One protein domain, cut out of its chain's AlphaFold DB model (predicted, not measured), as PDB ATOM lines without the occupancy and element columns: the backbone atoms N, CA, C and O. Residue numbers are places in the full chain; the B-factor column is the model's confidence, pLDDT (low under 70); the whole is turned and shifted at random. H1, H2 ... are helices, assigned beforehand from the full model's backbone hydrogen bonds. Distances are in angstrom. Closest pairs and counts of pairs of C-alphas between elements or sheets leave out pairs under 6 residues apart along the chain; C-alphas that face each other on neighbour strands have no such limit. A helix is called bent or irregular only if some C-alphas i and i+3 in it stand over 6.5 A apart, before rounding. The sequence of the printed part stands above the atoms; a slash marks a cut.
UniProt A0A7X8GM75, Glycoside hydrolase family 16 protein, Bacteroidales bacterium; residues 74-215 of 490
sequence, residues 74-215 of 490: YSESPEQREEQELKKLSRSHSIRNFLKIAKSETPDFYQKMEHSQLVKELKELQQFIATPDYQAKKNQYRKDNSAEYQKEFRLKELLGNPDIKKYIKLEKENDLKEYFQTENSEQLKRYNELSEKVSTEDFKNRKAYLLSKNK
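Overview. This is residues 74 to 215 of the 490 residues of the protein "Glycoside hydrolase family 16 protein" of Bacteroidales bacterium (UniProt A0A7X8GM75). A long, thin rod in which a chain of short helices zigzags out to one end, folds back at H5 and zigzags home alongside itself. The outgoing H1, H2, H3 and H4 are crossed in turn by the returning H9, H8, H7 and H6, with H5 at the far end and H10 near the start of H1. The printed part has 142 residues with ten named helices, H1 to H10 in order, and no named strand; the class is all helix. The whole is extended, with a radius of gyration of the C-alphas of 25.6 A and spans of 91 by 23 by 16 A.

Along the chain. The longest helices have 14 residues and measure 19.8 A each: H4, residues 117 to 130, H6, residues 147 to 160, and H9, residues 186 to 199. C-alpha 117 is at (180.833, 205.167, 177.838). Between H4 and H6 comes H5, residues 132 to 143, 18.4 A long; it is irregular, with C-alphas 136 and 139 8.0 A apart. Before H4 come H1, residues 78 to 89, 16.3 A, beginning at (156.977, 209.735, 223.174), H2, residues 93 to 102, 13.9 A, and H3, residues 106 to 114, 11.9 A. After H6 come H7, residues 162 to 171, 14.3 A, and H8, residues 174 to 183, 14.4 A. H10, residues 201 to 211, 15.2 A, ends at (158.958, 199.574, 231.506).

Arrangement. H4 and H6 touch at a steep tilt of 55 degrees, opposite ways; their closest C-alphas, of Leu 125 and Leu 155, are 6.2 A apart. H6 touches H5 with residues 148 to 149 alone, Tyr 149 to Tyr 141 at 5.3 A between C-alphas, about perpendicular at 88 degrees. H3 touches H7 at 76 degrees, about perpendicular, closest at the C-alphas of Tyr 110 and Tyr 167, 6.2 A. H2 touches H8 at 90 degrees, about perpendicular, closest at the C-alphas of Phe 98 and Tyr 179, 4.9 A. H1 touches H9 at a steep tilt of 50 degrees, opposite ways, closest at the C-alphas of Leu 86 and Leu 194, 6.0 A. H10 is close to H1 but not clearly touching, with the C-alphas of Glu 79 and Lys 207 6.9 A apart. H1 and H5 are apart. Every O i to N i+4 pair is within hydrogen-bond range in H1, H2, H3, H4, H7, H8, H9 and H10, against 5 of 8 in H5 and 9 of 10 in H6.

Size, cuts and confidence. The two C-alphas farthest apart, of Asp 144 and Asn 214, are 91.1 A from each other, while the first and last printed, of Tyr 74 and Lys 215, are 12.2 A apart. The printed part has no cut, and the nine links between helices are tight. The mean pLDDT of the printed part is 91.9, and no printed residue is under 70.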
ATOM      1  N   TYR A  74     155.336 203.572 229.894       94.06
ATOM      2  CA  TYR A  74     155.725 203.427 228.496       94.06
ATOM      3  C   TYR A  74     154.520 203.580 227.551       94.06
ATOM      4  O   TYR A  74     154.662 204.099 226.449       94.06
ATOM      5  N   SER A  75     153.318 203.178 227.981       91.88
ATOM      6  CA  SER A  75     152.094 203.414 227.208       91.88
ATOM      7  C   SER A  75     151.853 204.910 227.016       91.88
ATOM      8  O   SER A  75     151.879 205.651 227.993       91.88
ATOM      9  N   GLU A  76     151.588 205.319 225.777       90.19
ATOM     10  CA  GLU A  76     151.320 206.702 225.356       90.19
ATOM     11  C   GLU A  76     152.520 207.659 225.456       90.19
ATOM     12  O   GLU A  76     152.385 208.837 225.106       90.19
ATOM     13  N   SER A  77     153.694 207.151 225.844       94.44
ATOM     14  CA  SER A  77     154.948 207.908 225.902       94.44
ATOM     15  C   SER A  77     155.459 208.315 224.508       94.44
ATOM     16  O   SER A  77     155.145 207.643 223.517       94.44
ATOM     17  N   PRO A  78     156.262 209.392 224.404       94.50
ATOM     18  CA  PRO A  78     156.977 209.735 223.174       94.50
ATOM     19  C   PRO A  78     157.806 208.568 222.625       94.50
ATOM     20  O   PRO A  78     157.736 208.280 221.434       94.50
ATOM     21  N   GLU A  79     158.494 207.835 223.499       95.56
ATOM     22  CA  GLU A  79     159.338 206.695 223.149       95.56
ATOM     23  C   GLU A  79     158.516 205.585 222.471       95.56
ATOM     24  O   GLU A  79     158.904 205.052 221.430       95.56
ATOM     25  N   GLN A  80     157.318 205.288 222.989       95.75
ATOM     26  CA  GLN A  80     156.427 204.324 222.343       95.75
ATOM     27  C   GLN A  80     155.938 204.804 220.977       95.75
ATOM     28  O   GLN A  80     155.839 203.994 220.050       95.75
ATOM     29  N   ARG A  81     155.610 206.093 220.836       95.88
ATOM     30  CA  ARG A  81     155.160 206.661 219.555       95.88
ATOM     31  C   ARG A  81     156.262 206.570 218.506       95.88
ATOM     32  O   ARG A  81     155.983 206.135 217.395       95.88
ATOM     33  N   GLU A  82     157.495 206.891 218.884       95.50
ATOM     34  CA  GLU A  82     158.679 206.812 218.024       95.50
ATOM     35  C   GLU A  82     158.968 205.370 217.576       95.50
ATOM     36  O   GLU A  82     159.164 205.127 216.386       95.50
ATOM     37  N   GLU A  83     158.884 204.377 218.469       95.19
ATOM     38  CA  GLU A  83     159.035 202.965 218.079       95.19
ATOM     39  C   GLU A  83     157.888 202.461 217.196       95.19
ATOM     40  O   GLU A  83     158.102 201.670 216.272       95.19
ATOM     41  N   GLN A  84     156.654 202.894 217.463       95.69
ATOM     42  CA  GLN A  84     155.512 202.550 216.619       95.69
ATOM     43  C   GLN A  84     155.625 203.185 215.231       95.69
ATOM     44  O   GLN A  84     155.286 202.532 214.243       95.69
ATOM     45  N   GLU A  85     156.098 204.428 215.147       96.19
ATOM     46  CA  GLU A  85     156.371 205.130 213.896       96.19
ATOM     47  C   GLU A  85     157.483 204.424 213.113       96.19
ATOM     48  O   GLU A  85     157.260 204.035 211.965       96.19
ATOM     49  N   LEU A  86     158.620 204.127 213.754       96.50
ATOM     50  CA  LEU A  86     159.723 203.379 213.148       96.50
ATOM     51  C   LEU A  86     159.256 202.017 212.626       96.50
ATOM     52  O   LEU A  86     159.557 201.649 211.494       96.50
ATOM     53  N   LYS A  87     158.455 201.284 213.411       95.44
ATOM     54  CA  LYS A  87     157.887 199.986 213.015       95.44
ATOM     55  C   LYS A  87     156.904 200.097 211.848       95.44
ATOM     56  O   LYS A  87     156.777 199.154 211.067       95.44
ATOM     57  N   LYS A  88     156.167 201.206 211.732       95.69
ATOM     58  CA  LYS A  88     155.301 201.474 210.573       95.69
ATOM     59  C   LYS A  88     156.148 201.774 209.337       95.69
ATOM     60  O   LYS A  88     155.939 201.130 208.311       95.69
ATOM     61  N   LEU A  89     157.136 202.663 209.452       95.50
ATOM     62  CA  LEU A  89     158.059 203.011 208.365       95.50
ATOM     63  C   LEU A  89     158.841 201.784 207.880       95.50
ATOM     64  O   LEU A  89     158.878 201.522 206.682       95.50
ATOM     65  N   SER A  90     159.344 200.948 208.791       92.50
ATOM     66  CA  SER A  90     160.074 199.716 208.461       92.50
ATOM     67  C   SER A  90     159.218 198.666 207.741       92.50
ATOM     68  O   SER A  90     159.751 197.716 207.168       92.50
ATOM     69  N   ARG A  91     157.885 198.783 207.801       93.62
ATOM     70  CA  ARG A  91     156.927 197.920 207.092       93.62
ATOM     71  C   ARG A  91     156.464 198.516 205.765       93.62
ATOM     72  O   ARG A  91     155.884 197.773 204.964       93.62
ATOM     73  N   SER A  92     156.735 199.796 205.503       94.62
ATOM     74  CA  SER A  92     156.444 200.425 204.212       94.62
ATOM     75  C   SER A  92     157.102 199.640 203.077       94.62
ATOM     76  O   SER A  92     158.202 199.107 203.242       94.62
ATOM     77  N   HIS A  93     156.414 199.520 201.940       92.62
ATOM     78  CA  HIS A  93     156.969 198.844 200.768       92.62
ATOM     79  C   HIS A  93     158.225 199.563 200.268       92.62
ATOM     80  O   HIS A  93     159.259 198.913 200.154       92.62
ATOM     81  N   SER A  94     158.158 200.892 200.128       92.75
ATOM     82  CA  SER A  94     159.261 201.754 199.686       92.75
ATOM     83  C   SER A  94     160.526 201.562 200.525       92.75
ATOM     84  O   SER A  94     161.583 201.241 199.994       92.75
ATOM     85  N   ILE A  95     160.413 201.652 201.854       94.50
ATOM     86  CA  ILE A  95     161.542 201.469 202.781       94.50
ATOM     87  C   ILE A  95     162.079 200.033 202.739       94.50
ATOM     88  O   ILE A  95     163.288 199.831 202.692       94.50
ATOM     89  N   ARG A  96     161.212 199.008 202.723       94.38
ATOM     90  CA  ARG A  96     161.665 197.607 202.638       94.38
ATOM     91  C   ARG A  96     162.384 197.316 201.328       94.38
ATOM     92  O   ARG A  96     163.407 196.634 201.347       94.38
ATOM     93  N   ASN A  97     161.837 197.802 200.219       93.81
ATOM     94  CA  ASN A  97     162.433 197.666 198.900       93.81
ATOM     95  C   ASN A  97     163.786 198.395 198.856       93.81
ATOM     96  O   ASN A  97     164.798 197.781 198.519       93.81
ATOM     97  N   PHE A  98     163.833 199.637 199.352       94.81
ATOM     98  CA  PHE A  98     165.062 200.417 199.470       94.81
ATOM     99  C   PHE A  98     166.148 199.674 200.258       94.81
ATOM    100  O   PHE A  98     167.229 199.422 199.735       94.81
ATOM    101  N   LEU A  99     165.845 199.233 201.484       93.25
ATOM    102  CA  LEU A  99     166.791 198.512 202.347       93.25
ATOM    103  C   LEU A  99     167.231 197.161 201.766       93.25
ATOM    104  O   LEU A  99     168.345 196.713 202.034       93.25
ATOM    105  N   LYS A 100     166.362 196.479 201.009       93.94
ATOM    106  CA  LYS A 100     166.684 195.213 200.335       93.94
ATOM    107  C   LYS A 100     167.682 195.445 199.203       93.94
ATOM    108  O   LYS A 100     168.669 194.722 199.114       93.94
ATOM    109  N   ILE A 101     167.421 196.439 198.358       92.69
ATOM    110  CA  ILE A 101     168.250 196.753 197.194       92.69
ATOM    111  C   ILE A 101     169.574 197.407 197.613       92.69
ATOM    112  O   ILE A 101     170.608 197.034 197.064       92.69
ATOM    113  N   ALA A 102     169.569 198.276 198.633       91.25
ATOM    114  CA  ALA A 102     170.762 198.925 199.192       91.25
ATOM    115  C   ALA A 102     171.835 197.933 199.673       91.25
ATOM    116  O   ALA A 102     173.012 198.263 199.709       91.25
ATOM    117  N   LYS A 103     171.438 196.714 200.066       90.69
ATOM    118  CA  LYS A 103     172.357 195.647 200.504       90.69
ATOM    119  C   LYS A 103     172.968 194.848 199.351       90.69
ATOM    120  O   LYS A 103     173.754 193.938 199.598       90.69
ATOM    121  N   SER A 104     172.554 195.115 198.117       91.88
ATOM    122  CA  SER A 104     173.050 194.435 196.923       91.88
ATOM    123  C   SER A 104     173.994 195.343 196.145       91.88
ATOM    124  O   SER A 104     173.890 196.559 196.232       91.88
ATOM    125  N   GLU A 105     174.830 194.766 195.288       90.81
ATOM    126  CA  GLU A 105     175.669 195.527 194.346       90.81
ATOM    127  C   GLU A 105     174.858 196.146 193.185       90.81
ATOM    128  O   GLU A 105     175.419 196.720 192.252       90.81
ATOM    129  N   THR A 106     173.529 195.987 193.185       92.25
ATOM    130  CA  THR A 106     172.652 196.362 192.068       92.25
ATOM    131  C   THR A 106     172.603 197.876 191.820       92.25
ATOM    132  O   THR A 106     172.755 198.254 190.656       92.25
ATOM    133  N   PRO A 107     172.432 198.752 192.838       92.75
ATOM    134  CA  PRO A 107     172.450 200.206 192.640       92.75
ATOM    135  C   PRO A 107     173.787 200.712 192.114       92.75
ATOM    136  O   PRO A 107     173.807 201.429 191.115       92.75
ATOM    137  N   ASP A 108     174.889 200.274 192.725       91.81
ATOM    138  CA  ASP A 108     176.247 200.669 192.342       91.81
ATOM    139  C   ASP A 108     176.563 200.231 190.911       91.81
ATOM    140  O   ASP A 108     177.071 201.015 190.105       91.81
ATOM    141  N   PHE A 109     176.215 198.987 190.556       94.06
ATOM    142  CA  PHE A 109     176.335 198.491 189.188       94.06
ATOM    143  C   PHE A 109     175.508 199.338 188.216       94.06
ATOM    144  O   PHE A 109     176.015 199.717 187.160       94.06
ATOM    145  N   TYR A 110     174.253 199.644 188.558       93.62
ATOM    146  CA  TYR A 110     173.366 200.417 187.696       93.62
ATOM    147  C   TYR A 110     173.875 201.843 187.484       93.62
ATOM    148  O   TYR A 110     174.027 202.246 186.336       93.62
ATOM    149  N   GLN A 111     174.206 202.579 188.551       91.44
ATOM    150  CA  GLN A 111     174.753 203.937 188.448       91.44
ATOM    151  C   GLN A 111     176.077 203.949 187.670       91.44
ATOM    152  O   GLN A 111     176.268 204.771 186.773       91.44
ATOM    153  N   LYS A 112     176.980 202.995 187.936       93.62
ATOM    154  CA  LYS A 112     178.247 202.868 187.197       93.62
ATOM    155  C   LYS A 112     178.019 202.616 185.706       93.62
ATOM    156  O   LYS A 112     178.707 203.210 184.876       93.62
ATOM    157  N   MET A 113     177.075 201.741 185.361       93.50
ATOM    158  CA  MET A 113     176.731 201.449 183.970       93.50
ATOM    159  C   MET A 113     176.029 202.629 183.298       93.50
ATOM    160  O   MET A 113     176.434 202.992 182.199       93.50
ATOM    161  N   GLU A 114     175.062 203.272 183.955       91.81
ATOM    162  CA  GLU A 114     174.338 204.460 183.473       91.81
ATOM    163  C   GLU A 114     175.300 205.572 183.025       91.81
ATOM    164  O   GLU A 114     175.101 206.195 181.984       91.81
ATOM    165  N   HIS A 115     176.388 205.780 183.773       92.12
ATOM    166  CA  HIS A 115     177.408 206.787 183.465       92.12
ATOM    167  C   HIS A 115     178.551 206.285 182.563       92.12
ATOM    168  O   HIS A 115     179.429 207.071 182.188       92.12
ATOM    169  N   SER A 116     178.557 205.001 182.194       93.81
ATOM    170  CA  SER A 116     179.615 204.397 181.379       93.81
ATOM    171  C   SER A 116     179.582 204.871 179.924       93.81
ATOM    172  O   SER A 116     178.529 205.179 179.361       93.81
ATOM    173  N   GLN A 117     180.747 204.858 179.267       91.12
ATOM    174  CA  GLN A 117     180.833 205.167 177.838       91.12
ATOM    175  C   GLN A 117     180.050 204.160 176.980       91.12
ATOM    176  O   GLN A 117     179.490 204.541 175.958       91.12
ATOM    177  N   LEU A 118     179.956 202.902 177.425       91.50
ATOM    178  CA  LEU A 118     179.224 201.845 176.723       91.50
ATOM    179  C   LEU A 118     177.714 202.115 176.681       91.50
ATOM    180  O   LEU A 118     177.088 201.893 175.649       91.50
ATOM    181  N   VAL A 119     177.121 202.601 177.776       91.94
ATOM    182  CA  VAL A 119     175.689 202.950 177.810       91.94
ATOM    183  C   VAL A 119     175.410 204.247 177.052       91.94
ATOM    184  O   VAL A 119     174.386 204.337 176.378       91.94
ATOM    185  N   LYS A 120     176.323 205.228 177.092       92.31
ATOM    186  CA  LYS A 120     176.228 206.430 176.245       92.31
ATOM    187  C   LYS A 120     176.204 206.058 174.761       92.31
ATOM    188  O   LYS A 120     175.261 206.415 174.064       92.31
ATOM    189  N   GLU A 121     177.172 205.248 174.325       93.12
ATOM    190  CA  GLU A 121     177.249 204.723 172.957       93.12
ATOM    191  C   GLU A 121     175.982 203.920 172.600       93.12
ATOM    192  O   GLU A 121     175.395 204.122 171.538       93.12
ATOM    193  N   LEU A 122     175.496 203.061 173.506       92.50
ATOM    194  CA  LEU A 122     174.252 202.307 173.326       92.50
ATOM    195  C   LEU A 122     173.050 203.231 173.071       92.50
ATOM    196  O   LEU A 122     172.310 203.001 172.113       92.50
ATOM    197  N   LYS A 123     172.844 204.253 173.912       91.81
ATOM    198  CA  LYS A 123     171.707 205.187 173.812       91.81
ATOM    199  C   LYS A 123     171.781 206.017 172.528       91.81
ATOM    200  O   LYS A 123     170.774 206.139 171.832       91.81
ATOM    201  N   GLU A 124     172.964 206.516 172.170       92.69
ATOM    202  CA  GLU A 124     173.204 207.253 170.920       92.69
ATOM    203  C   GLU A 124     172.913 206.393 169.681       92.69
ATOM    204  O   GLU A 124     172.213 206.829 168.765       92.69
ATOM    205  N   LEU A 125     173.391 205.143 169.660       92.06
ATOM    206  CA  LEU A 125     173.150 204.216 168.552       92.06
ATOM    207  C   LEU A 125     171.677 203.792 168.458       92.06
ATOM    208  O   LEU A 125     171.138 203.710 167.354       92.06
ATOM    209  N   GLN A 126     171.003 203.557 169.592       90.81
ATOM    210  CA  GLN A 126     169.562 203.282 169.627       90.81
ATOM    211  C   GLN A 126     168.748 204.455 169.071       90.81
ATOM    212  O   GLN A 126     167.852 204.231 168.257       90.81
ATOM    213  N   GLN A 127     169.077 205.692 169.454       92.06
ATOM    214  CA  GLN A 127     168.443 206.897 168.912       92.06
ATOM    215  C   GLN A 127     168.712 207.054 167.413       92.06
ATOM    216  O   GLN A 127     167.772 207.269 166.651       92.06
ATOM    217  N   PHE A 128     169.965 206.887 166.976       91.06
ATOM    218  CA  PHE A 128     170.353 206.979 165.567       91.06
ATOM    219  C   PHE A 128     169.577 205.983 164.697       91.06
ATOM    220  O   PHE A 128     169.006 206.359 163.675       91.06
ATOM    221  N   ILE A 129     169.492 204.721 165.122       87.88
ATOM    222  CA  ILE A 129     168.789 203.674 164.368       87.88
ATOM    223  C   ILE A 129     167.274 203.871 164.416       87.88
ATOM    224  O   ILE A 129     166.584 203.485 163.475       87.88
ATOM    225  N   ALA A 130     166.735 204.492 165.465       88.38
ATOM    226  CA  ALA A 130     165.320 204.842 165.544       88.38
ATOM    227  C   ALA A 130     164.917 206.015 164.625       88.38
ATOM    228  O   ALA A 130     163.721 206.255 164.459       88.38
ATOM    229  N   THR A 131     165.866 206.735 164.010       90.75
ATOM    230  CA  THR A 131     165.542 207.855 163.112       90.75
ATOM    231  C   THR A 131     164.807 207.393 161.841       90.75
ATOM    232  O   THR A 131     165.152 206.351 161.268       90.75
ATOM    233  N   PRO A 132     163.819 208.169 161.344       87.94
ATOM    234  CA  PRO A 132     163.108 207.848 160.103       87.94
ATOM    235  C   PRO A 132     164.045 207.677 158.898       87.94
ATOM    236  O   PRO A 132     163.861 206.760 158.096       87.94
ATOM    237  N   ASP A 133     165.085 208.511 158.819       87.75
ATOM    238  CA  ASP A 133     166.070 208.508 157.734       87.75
ATOM    239  C   ASP A 133     166.860 207.199 157.660       87.75
ATOM    240  O   ASP A 133     167.083 206.660 156.571       87.75
ATOM    241  N   TYR A 134     167.256 206.652 158.815       87.31
ATOM    242  CA  TYR A 134     167.924 205.356 158.873       87.31
ATOM    243  C   TYR A 134     166.971 204.219 158.483       87.31
ATOM    244  O   TYR A 134     167.323 203.359 157.673       87.31
ATOM    245  N   GLN A 135     165.740 204.227 159.007       88.31
ATOM    246  CA  GLN A 135     164.752 203.173 158.739       88.31
ATOM    247  C   GLN A 135     164.355 203.097 157.259       88.31
ATOM    248  O   GLN A 135     164.272 201.995 156.713       88.31
ATOM    249  N   ALA A 136     164.186 204.241 156.588       87.19
ATOM    250  CA  ALA A 136     163.826 204.303 155.169       87.19
ATOM    251  C   ALA A 136     164.881 203.662 154.249       87.19
ATOM    252  O   ALA A 136     164.542 203.077 153.220       87.19
ATOM    253  N   LYS A 137     166.163 203.737 154.627       88.69
ATOM    254  CA  LYS A 137     167.301 203.262 153.820       88.69
ATOM    255  C   LYS A 137     167.981 202.009 154.380       88.69
ATOM    256  O   LYS A 137     168.947 201.515 153.804       88.69
ATOM    257  N   LYS A 138     167.441 201.422 155.451       85.31
ATOM    258  CA  LYS A 138     168.022 200.290 156.192       85.31
ATOM    259  C   LYS A 138     168.450 199.108 155.316       85.31
ATOM    260  O   LYS A 138     169.545 198.573 155.472       85.31
ATOM    261  N   ASN A 139     167.588 198.688 154.388       84.00
ATOM    262  CA  ASN A 139     167.872 197.544 153.514       84.00
ATOM    263  C   ASN A 139     169.000 197.838 152.518       84.00
ATOM    264  O   ASN A 139     169.746 196.926 152.168       84.00
ATOM    265  N   GLN A 140     169.123 199.093 152.081       84.81
ATOM    266  CA  GLN A 140     170.208 199.541 151.215       84.81
ATOM    267  C   GLN A 140     171.520 199.603 152.003       84.81
ATOM    268  O   GLN A 140     172.482 198.941 151.631       84.81
ATOM    269  N   TYR A 141     171.516 200.246 153.173       86.50
ATOM    270  CA  TYR A 141     172.680 200.315 154.059       86.50
ATOM    271  C   TYR A 141     173.256 198.940 154.416       86.50
ATOM    272  O   TYR A 141     174.480 198.785 154.451       86.50
ATOM    273  N   ARG A 142     172.389 197.939 154.629       83.31
ATOM    274  CA  ARG A 142     172.773 196.545 154.899       83.31
ATOM    275  C   ARG A 142     173.376 195.825 153.693       83.31
ATOM    276  O   ARG A 142     174.263 195.000 153.886       83.31
ATOM    277  N   LYS A 143     172.890 196.098 152.479       84.56
ATOM    278  CA  LYS A 143     173.465 195.538 151.243       84.56
ATOM    279  C   LYS A 143     174.834 196.144 150.947       84.56
ATOM    280  O   LYS A 143     175.748 195.412 150.590       84.56
ATOM    281  N   ASP A 144     174.965 197.448 151.165       85.25
ATOM    282  CA  ASP A 144     176.157 198.221 150.804       85.25
ATOM    283  C   ASP A 144     177.255 198.161 151.882       85.25
ATOM    284  O   ASP A 144     178.326 198.738 151.715       85.25
ATOM    285  N   ASN A 145     176.997 197.484 153.010       81.69
ATOM    286  CA  ASN A 145     177.882 197.422 154.178       81.69
ATOM    287  C   ASN A 145     178.363 198.811 154.665       81.69
ATOM    288  O   ASN A 145     179.489 198.973 155.134       81.69
ATOM    289  N   SER A 146     177.489 199.810 154.522       86.44
ATOM    290  CA  SER A 146     177.747 201.232 154.793       86.44
ATOM    291  C   SER A 146     178.166 201.530 156.241       86.44
ATOM    292  O   SER A 146     177.897 200.748 157.157       86.44
ATOM    293  N   ALA A 147     178.770 202.700 156.477       84.62
ATOM    294  CA  ALA A 147     179.146 203.161 157.818       84.62
ATOM    295  C   ALA A 147     177.930 203.264 158.763       84.62
ATOM    296  O   ALA A 147     178.026 202.998 159.962       84.62
ATOM    297  N   GLU A 148     176.760 203.590 158.219       87.12
ATOM    298  CA  GLU A 148     175.478 203.612 158.912       87.12
ATOM    299  C   GLU A 148     175.035 202.200 159.322       87.12
ATOM    300  O   GLU A 148     174.559 202.009 160.439       87.12
ATOM    301  N   TYR A 149     175.249 201.189 158.472       86.94
ATOM    302  CA  TYR A 149     174.998 199.787 158.827       86.94
ATOM    303  C   TYR A 149     175.982 199.254 159.876       86.94
ATOM    304  O   TYR A 149     175.576 198.493 160.758       86.94
ATOM    305  N   GLN A 150     177.245 199.698 159.853       86.81
ATOM    306  CA  GLN A 150     178.225 199.363 160.898       86.81
ATOM    307  C   GLN A 150     177.776 199.840 162.289       86.81
ATOM    308  O   GLN A 150     178.012 199.150 163.279       86.81
ATOM    309  N   LYS A 151     177.036 200.956 162.380       89.56
ATOM    310  CA  LYS A 151     176.401 201.416 163.629       89.56
ATOM    311  C   LYS A 151     175.290 200.469 164.117       89.56
ATOM    312  O   LYS A 151     175.191 200.225 165.318       89.56
ATOM    313  N   GLU A 152     174.492 199.875 163.222       87.44
ATOM    314  CA  GLU A 152     173.521 198.818 163.581       87.44
ATOM    315  C   GLU A 152     174.197 197.511 163.990       87.44
ATOM    316  O   GLU A 152     173.728 196.843 164.915       87.44
ATOM    317  N   PHE A 153     175.300 197.144 163.337       87.19
ATOM    318  CA  PHE A 153     176.097 195.990 163.739       87.19
ATOM    319  C   PHE A 153     176.699 196.192 165.136       87.19
ATOM    320  O   PHE A 153     176.491 195.355 166.012       87.19
ATOM    321  N   ARG A 154     177.314 197.354 165.390       90.94
ATOM    322  CA  ARG A 154     177.838 197.742 166.704       90.94
ATOM    323  C   ARG A 154     176.755 197.774 167.784       90.94
ATOM    324  O   ARG A 154     176.982 197.280 168.886       90.94
ATOM    325  N   LEU A 155     175.551 198.269 167.472       90.25
ATOM    326  CA  LEU A 155     174.413 198.188 168.391       90.25
ATOM    327  C   LEU A 155     174.085 196.728 168.744       90.25
ATOM    328  O   LEU A 155     173.843 196.423 169.909       90.25
ATOM    329  N   LYS A 156     174.097 195.806 167.771       88.88
ATOM    330  CA  LYS A 156     173.877 194.371 168.033       88.88
ATOM    331  C   LYS A 156     174.986 193.757 168.887       88.88
ATOM    332  O   LYS A 156     174.673 192.950 169.759       88.88
ATOM    333  N   GLU A 157     176.243 194.151 168.684       90.19
ATOM    334  CA  GLU A 157     177.363 193.733 169.539       90.19
ATOM    335  C   GLU A 157     177.199 194.228 170.983       90.19
ATOM    336  O   GLU A 157     177.310 193.435 171.921       90.19
ATOM    337  N   LEU A 158     176.866 195.510 171.175       91.44
ATOM    338  CA  LEU A 158     176.608 196.087 172.499       91.44
ATOM    339  C   LEU A 158     175.418 195.408 173.183       91.44
ATOM    340  O   LEU A 158     175.515 195.040 174.349       91.44
ATOM    341  N   LEU A 159     174.327 195.151 172.453       90.19
ATOM    342  CA  LEU A 159     173.186 194.372 172.950       90.19
ATOM    343  C   LEU A 159     173.550 192.910 173.264       90.19
ATOM    344  O   LEU A 159     172.805 192.238 173.976       90.19
ATOM    345  N   GLY A 160     174.676 192.409 172.748       88.19
ATOM    346  CA  GLY A 160     175.254 191.103 173.052       88.19
ATOM    347  C   GLY A 160     176.031 191.057 174.373       88.19
ATOM    348  O   GLY A 160     176.090 189.984 174.984       88.19
ATOM    349  N   ASN A 161     176.561 192.197 174.831       92.56
ATOM    350  CA  ASN A 161     177.405 192.317 176.020       92.56
ATOM    351  C   ASN A 161     176.624 191.957 177.313       92.56
ATOM    352  O   ASN A 161     175.533 192.492 177.534       92.56
ATOM    353  N   PRO A 162     177.153 191.065 178.179       90.88
ATOM    354  CA  PRO A 162     176.483 190.643 179.414       90.88
ATOM    355  C   PRO A 162     176.101 191.787 180.367       90.88
ATOM    356  O   PRO A 162     174.999 191.771 180.918       90.88
ATOM    357  N   ASP A 163     176.959 192.797 180.517       91.19
ATOM    358  CA  ASP A 163     176.729 193.932 181.415       91.19
ATOM    359  C   ASP A 163     175.663 194.878 180.858       91.19
ATOM    360  O   ASP A 163     174.799 195.341 181.600       91.19
ATOM    361  N   ILE A 164     175.651 195.100 179.538       92.06
ATOM    362  CA  ILE A 164     174.599 195.877 178.862       92.06
ATOM    363  C   ILE A 164     173.249 195.163 178.954       92.06
ATOM    364  O   ILE A 164     172.236 195.794 179.254       92.06
ATOM    365  N   LYS A 165     173.212 193.837 178.768       92.12
ATOM    366  CA  LYS A 165     171.985 193.043 178.960       92.12
ATOM    367  C   LYS A 165     171.459 193.154 180.389       92.12
ATOM    368  O   LYS A 165     170.255 193.323 180.582       92.12
ATOM    369  N   LYS A 166     172.350 193.070 181.383       92.06
ATOM    370  CA  LYS A 166     172.007 193.242 182.801       92.06
ATOM    371  C   LYS A 166     171.495 194.661 183.073       92.06
ATOM    372  O   LYS A 166     170.448 194.794 183.693       92.06
ATOM    373  N   TYR A 167     172.157 195.694 182.552       92.94
ATOM    374  CA  TYR A 167     171.732 197.094 182.669       92.94
ATOM    375  C   TYR A 167     170.334 197.336 182.075       92.94
ATOM    376  O   TYR A 167     169.459 197.827 182.781       92.94
ATOM    377  N   ILE A 168     170.071 196.904 180.835       90.31
ATOM    378  CA  ILE A 168     168.758 197.073 180.177       90.31
ATOM    379  C   ILE A 168     167.646 196.344 180.945       90.31
ATOM    380  O   ILE A 168     166.501 196.800 180.983       90.31
ATOM    381  N   LYS A 169     167.959 195.184 181.535       93.12
ATOM    382  CA  LYS A 169     167.012 194.459 182.388       93.12
ATOM    383  C   LYS A 169     166.678 195.283 183.634       93.12
ATOM    384  O   LYS A 169     165.500 195.506 183.891       93.12
ATOM    385  N   LEU A 170     167.697 195.771 184.340       93.00
ATOM    386  CA  LEU A 170     167.557 196.589 185.547       93.00
ATOM    387  C   LEU A 170     166.832 197.922 185.282       93.00
ATOM    388  O   LEU A 170     165.990 198.321 186.078       93.00
ATOM    389  N   GLU A 171     167.063 198.568 184.136       88.69
ATOM    390  CA  GLU A 171     166.375 199.806 183.721       88.69
ATOM    391  C   GLU A 171     164.845 199.626 183.601       88.69
ATOM    392  O   GLU A 171     164.063 200.570 183.760       88.69
ATOM    393  N   LYS A 172     164.388 198.395 183.343       88.62
ATOM    394  CA  LYS A 172     162.963 198.042 183.255       88.62
ATOM    395  C   LYS A 172     162.382 197.531 184.574       88.62
ATOM    396  O   LYS A 172     161.163 197.392 184.659       88.62
ATOM    397  N   GLU A 173     163.204 197.262 185.587       92.12
ATOM    398  CA  GLU A 173     162.740 196.777 186.887       92.12
ATOM    399  C   GLU A 173     162.150 197.928 187.714       92.12
ATOM    400  O   GLU A 173     162.819 198.911 188.037       92.12
ATOM    401  N   ASN A 174     160.869 197.805 188.070       89.38
ATOM    402  CA  ASN A 174     160.172 198.816 188.871       89.38
ATOM    403  C   ASN A 174     160.780 198.959 190.272       89.38
ATOM    404  O   ASN A 174     160.875 200.078 190.771       89.38
ATOM    405  N   ASP A 175     161.255 197.857 190.860       88.94
ATOM    406  CA  ASP A 175     161.866 197.847 192.190       88.94
ATOM    407  C   ASP A 175     163.096 198.778 192.257       88.94
ATOM    408  O   ASP A 175     163.272 199.498 193.241       88.94
ATOM    409  N   LEU A 176     163.918 198.829 191.199       91.25
ATOM    410  CA  LEU A 176     165.101 199.696 191.139       91.25
ATOM    411  C   LEU A 176     164.740 201.173 190.906       91.25
ATOM    412  O   LEU A 176     165.397 202.066 191.438       91.25
ATOM    413  N   LYS A 177     163.667 201.458 190.158       89.69
ATOM    414  CA  LYS A 177     163.154 202.834 190.015       89.69
ATOM    415  C   LYS A 177     162.633 203.375 191.343       89.69
ATOM    416  O   LYS A 177     162.937 204.508 191.704       89.69
ATOM    417  N   GLU A 178     161.876 202.560 192.077       91.31
ATOM    418  CA  GLU A 178     161.360 202.924 193.400       91.31
ATOM    419  C   GLU A 178     162.495 203.103 194.427       91.31
ATOM    420  O   GLU A 178     162.403 203.984 195.283       91.31
ATOM    421  N   TYR A 179     163.598 202.347 194.311       93.44
ATOM    422  CA  TYR A 179     164.810 202.550 195.115       93.44
ATOM    423  C   TYR A 179     165.343 203.987 194.992       93.44
ATOM    424  O   TYR A 179     165.421 204.691 195.999       93.44
ATOM    425  N   PHE A 180     165.628 204.459 193.773       91.19
ATOM    426  CA  PHE A 180     166.179 205.806 193.559       91.19
ATOM    427  C   PHE A 180     165.177 206.923 193.902       91.19
ATOM    428  O   PHE A 180     165.571 208.005 194.332       91.19
ATOM    429  N   GLN A 181     163.869 206.668 193.777       91.62
ATOM    430  CA  GLN A 181     162.836 207.593 194.265       91.62
ATOM    431  C   GLN A 181     162.815 207.679 195.799       91.62
ATOM    432  O   GLN A 181     162.600 208.752 196.364       91.62
ATOM    433  N   THR A 182     163.045 206.554 196.479       92.88
ATOM    434  CA  THR A 182     163.034 206.472 197.945       92.88
ATOM    435  C   THR A 182     164.312 207.036 198.565       92.88
ATOM    436  O   THR A 182     164.239 207.595 199.661       92.88
ATOM    437  N   GLU A 183     165.445 206.959 197.861       90.69
ATOM    438  CA  GLU A 183     166.774 207.423 198.296       90.69
ATOM    439  C   GLU A 183     166.780 208.864 198.831       90.69
ATOM    440  O   GLU A 183     167.435 209.156 199.827       90.69
ATOM    441  N   ASN A 184     165.984 209.752 198.225       87.88
ATOM    442  CA  ASN A 184     165.886 211.162 198.619       87.88
ATOM    443  C   ASN A 184     164.547 211.519 199.290       87.88
ATOM    444  O   ASN A 184     164.213 212.696 199.440       87.88
ATOM    445  N   SER A 185     163.758 210.519 199.689       93.81
ATOM    446  CA  SER A 185     162.427 210.735 200.261       93.81
ATOM    447  C   SER A 185     162.476 211.186 201.725       93.81
ATOM    448  O   SER A 185     163.283 210.708 202.524       93.81
ATOM    449  N   GLU A 186     161.531 212.044 202.120       93.75
ATOM    450  CA  GLU A 186     161.341 212.434 203.528       93.75
ATOM    451  C   GLU A 186     161.029 211.227 204.431       93.75
ATOM    452  O   GLU A 186     161.430 211.186 205.592       93.75
ATOM    453  N   GLN A 187     160.375 210.193 203.886       93.44
ATOM    454  CA  GLN A 187     160.104 208.952 204.618       93.44
ATOM    455  C   GLN A 187     161.388 208.206 204.996       93.44
ATOM    456  O   GLN A 187     161.485 207.702 206.115       93.44
ATOM    457  N   LEU A 188     162.371 208.133 204.089       94.25
ATOM    458  CA  LEU A 188     163.654 207.489 204.366       94.25
ATOM    459  C   LEU A 188     164.482 208.301 205.367       94.25
ATOM    460  O   LEU A 188     165.050 207.718 206.288       94.25
ATOM    461  N   LYS A 189     164.486 209.637 205.247       95.38
ATOM    462  CA  LYS A 189     165.129 210.522 206.233       95.38
ATOM    463  C   LYS A 189     164.571 210.285 207.637       95.38
ATOM    464  O   LYS A 189     165.339 210.032 208.560       95.38
ATOM    465  N   ARG A 190     163.240 210.271 207.779       96.31
ATOM    466  CA  ARG A 190     162.567 210.008 209.060       96.31
ATOM    467  C   ARG A 190     162.833 208.598 209.592       96.31
ATOM    468  O   ARG A 190     163.020 208.422 210.793       96.31
ATOM    469  N   TYR A 191     162.872 207.591 208.716       96.75
ATOM    470  CA  TYR A 191     163.239 206.223 209.094       96.75
ATOM    471  C   TYR A 191     164.658 206.164 209.671       96.75
ATOM    472  O   TYR A 191     164.849 205.573 210.731       96.75
ATOM    473  N   ASN A 192     165.629 206.794 209.005       95.00
ATOM    474  CA  ASN A 192     167.020 206.819 209.456       95.00
ATOM    475  C   ASN A 192     167.163 207.565 210.791       95.00
ATOM    476  O   ASN A 192     167.765 207.017 211.709       95.00
ATOM    477  N   GLU A 193     166.535 208.739 210.935       96.62
ATOM    478  CA  GLU A 193     166.516 209.520 212.184       96.62
ATOM    479  C   GLU A 193     165.987 208.685 213.365       96.62
ATOM    480  O   GLU A 193     166.635 208.573 214.405       96.62
ATOM    481  N   LEU A 194     164.820 208.051 213.201       96.75
ATOM    482  CA  LEU A 194     164.224 207.218 214.246       96.75
ATOM    483  C   LEU A 194     165.034 205.948 214.511       96.75
ATOM    484  O   LEU A 194     165.147 205.528 215.661       96.75
ATOM    485  N   SER A 195     165.593 205.330 213.469       94.88
ATOM    486  CA  SER A 195     166.438 204.142 213.608       94.88
ATOM    487  C   SER A 195     167.696 204.453 214.413       94.88
ATOM    488  O   SER A 195     168.059 203.682 215.299       94.88
ATOM    489  N   GLU A 196     168.338 205.589 214.140       96.62
ATOM    490  CA  GLU A 196     169.491 206.070 214.893       96.62
ATOM    491  C   GLU A 196     169.093 206.384 216.338       96.62
ATOM    492  O   GLU A 196     169.653 205.795 217.265       96.62
ATOM    493  N   LYS A 197     168.050 207.199 216.544       95.88
ATOM    494  CA  LYS A 197     167.568 207.590 217.877       95.88
ATOM    495  C   LYS A 197     167.216 206.390 218.758       95.88
ATOM    496  O   LYS A 197     167.686 206.309 219.890       95.88
ATOM    497  N   VAL A 198     166.438 205.434 218.248       95.06
ATOM    498  CA  VAL A 198     166.019 204.231 218.997       95.06
ATOM    499  C   VAL A 198     167.204 203.300 219.288       95.06
ATOM    500  O   VAL A 198     167.174 202.535 220.254       95.06
ATOM    501  N   SER A 199     168.267 203.362 218.479       93.31
ATOM    502  CA  SER A 199     169.485 202.576 218.696       93.31
ATOM    503  C   SER A 199     170.411 203.147 219.777       93.31
ATOM    504  O   SER A 199     171.260 202.400 220.280       93.31
ATOM    505  N   THR A 200     170.229 204.418 220.164       97.31
ATOM    506  CA  THR A 200     171.024 205.074 221.213       97.31
ATOM    507  C   THR A 200     170.830 204.422 222.578       97.31
ATOM    508  O   THR A 200     169.770 203.872 222.895       97.31
ATOM    509  N   GLU A 201     171.863 204.499 223.412       96.88
ATOM    510  CA  GLU A 201     171.808 203.936 224.759       96.88
ATOM    511  C   GLU A 201     170.842 204.709 225.664       96.88
ATOM    512  O   GLU A 201     170.101 204.099 226.432       96.88
ATOM    513  N   ASP A 202     170.744 206.031 225.496       95.62
ATOM    514  CA  ASP A 202     169.788 206.874 226.222       95.62
ATOM    515  C   ASP A 202     168.341 206.438 225.981       95.62
ATOM    516  O   ASP A 202     167.571 206.289 226.933       95.62
ATOM    517  N   PHE A 203     167.970 206.162 224.726       96.50
ATOM    518  CA  PHE A 203     166.627 205.686 224.398       96.50
ATOM    519  C   PHE A 203     166.346 204.315 225.021       96.50
ATOM    520  O   PHE A 203     165.286 204.105 225.618       96.50
ATOM    521  N   LYS A 204     167.298 203.379 224.927       95.25
ATOM    522  CA  LYS A 204     167.162 202.042 225.528       95.25
ATOM    523  C   LYS A 204     167.032 202.117 227.046       95.25
ATOM    524  O   LYS A 204     166.131 201.486 227.596       95.25
ATOM    525  N   ASN A 205     167.868 202.918 227.705       94.94
ATOM    526  CA  ASN A 205     167.836 203.134 229.151       94.94
ATOM    527  C   ASN A 205     166.523 203.778 229.584       94.94
ATOM    528  O   ASN A 205     165.873 203.313 230.522       94.94
ATOM    529  N   ARG A 206     166.075 204.805 228.857       94.88
ATOM    530  CA  ARG A 206     164.798 205.466 229.115       94.88
ATOM    531  C   ARG A 206     163.630 204.502 228.956       94.88
ATOM    532  O   ARG A 206     162.787 204.421 229.844       94.88
ATOM    533  N   LYS A 207     163.596 203.719 227.879       94.56
ATOM    534  CA  LYS A 207     162.587 202.677 227.665       94.56
ATOM    535  C   LYS A 207     162.606 201.629 228.778       94.56
ATOM    536  O   LYS A 207     161.546 201.284 229.300       94.56
ATOM    537  N   ALA A 208     163.786 201.140 229.159       94.31
ATOM    538  CA  ALA A 208     163.942 200.187 230.254       94.31
ATOM    539  C   ALA A 208     163.396 200.762 231.572       94.31
ATOM    540  O   ALA A 208     162.630 200.089 232.261       94.31
ATOM    541  N   TYR A 209     163.687 202.034 231.865       94.25
ATOM    542  CA  TYR A 209     163.105 202.750 232.998       94.25
ATOM    543  C   TYR A 209     161.579 202.850 232.893       94.25
ATOM    544  O   TYR A 209     160.884 202.496 233.836       94.25
ATOM    545  N   LEU A 210     161.015 203.260 231.751       94.12
ATOM    546  CA  LEU A 210     159.560 203.381 231.559       94.12
ATOM    547  C   LEU A 210     158.818 202.044 231.728       94.12
ATOM    548  O   LEU A 210     157.675 202.024 232.203       94.12
ATOM    549  N   LEU A 211     159.466 200.939 231.359       93.62
ATOM    550  CA  LEU A 211     158.958 199.574 231.506       93.62
ATOM    551  C   LEU A 211     159.200 198.977 232.901       93.62
ATOM    552  O   LEU A 211     158.574 197.972 233.244       93.62
ATOM    553  N   SER A 212     160.071 199.579 233.712       93.38
ATOM    554  CA  SER A 212     160.355 199.116 235.067       93.38
ATOM    555  C   SER A 212     159.101 199.178 235.950       93.38
ATOM    556  O   SER A 212     158.331 200.146 235.935       93.38
ATOM    557  N   LYS A 213     158.914 198.114 236.740       91.44
ATOM    558  CA  LYS A 213     157.886 198.026 237.788       91.44
ATOM    559  C   LYS A 213     158.358 198.604 239.123       91.44
ATOM    560  O   LYS A 213     157.524 198.887 239.970       91.44
ATOM    561  N   ASN A 214     159.667 198.771 239.292       93.75
ATOM    562  CA  ASN A 214     160.326 199.195 240.521       93.75
ATOM    563  C   ASN A 214     160.976 200.582 240.358       93.75
ATOM    564  O   ASN A 214     162.164 200.776 240.626       93.75
ATOM    565  N   LYS A 215     160.226 201.544 239.807       94.38
ATOM    566  CA  LYS A 215     160.728 202.908 239.560       94.38
ATOM    567  C   LYS A 215     160.960 203.665 240.856       94.38
ATOM    568  O   LYS A 215     161.942 204.387 240.965       94.38
TER     569      LYS A 215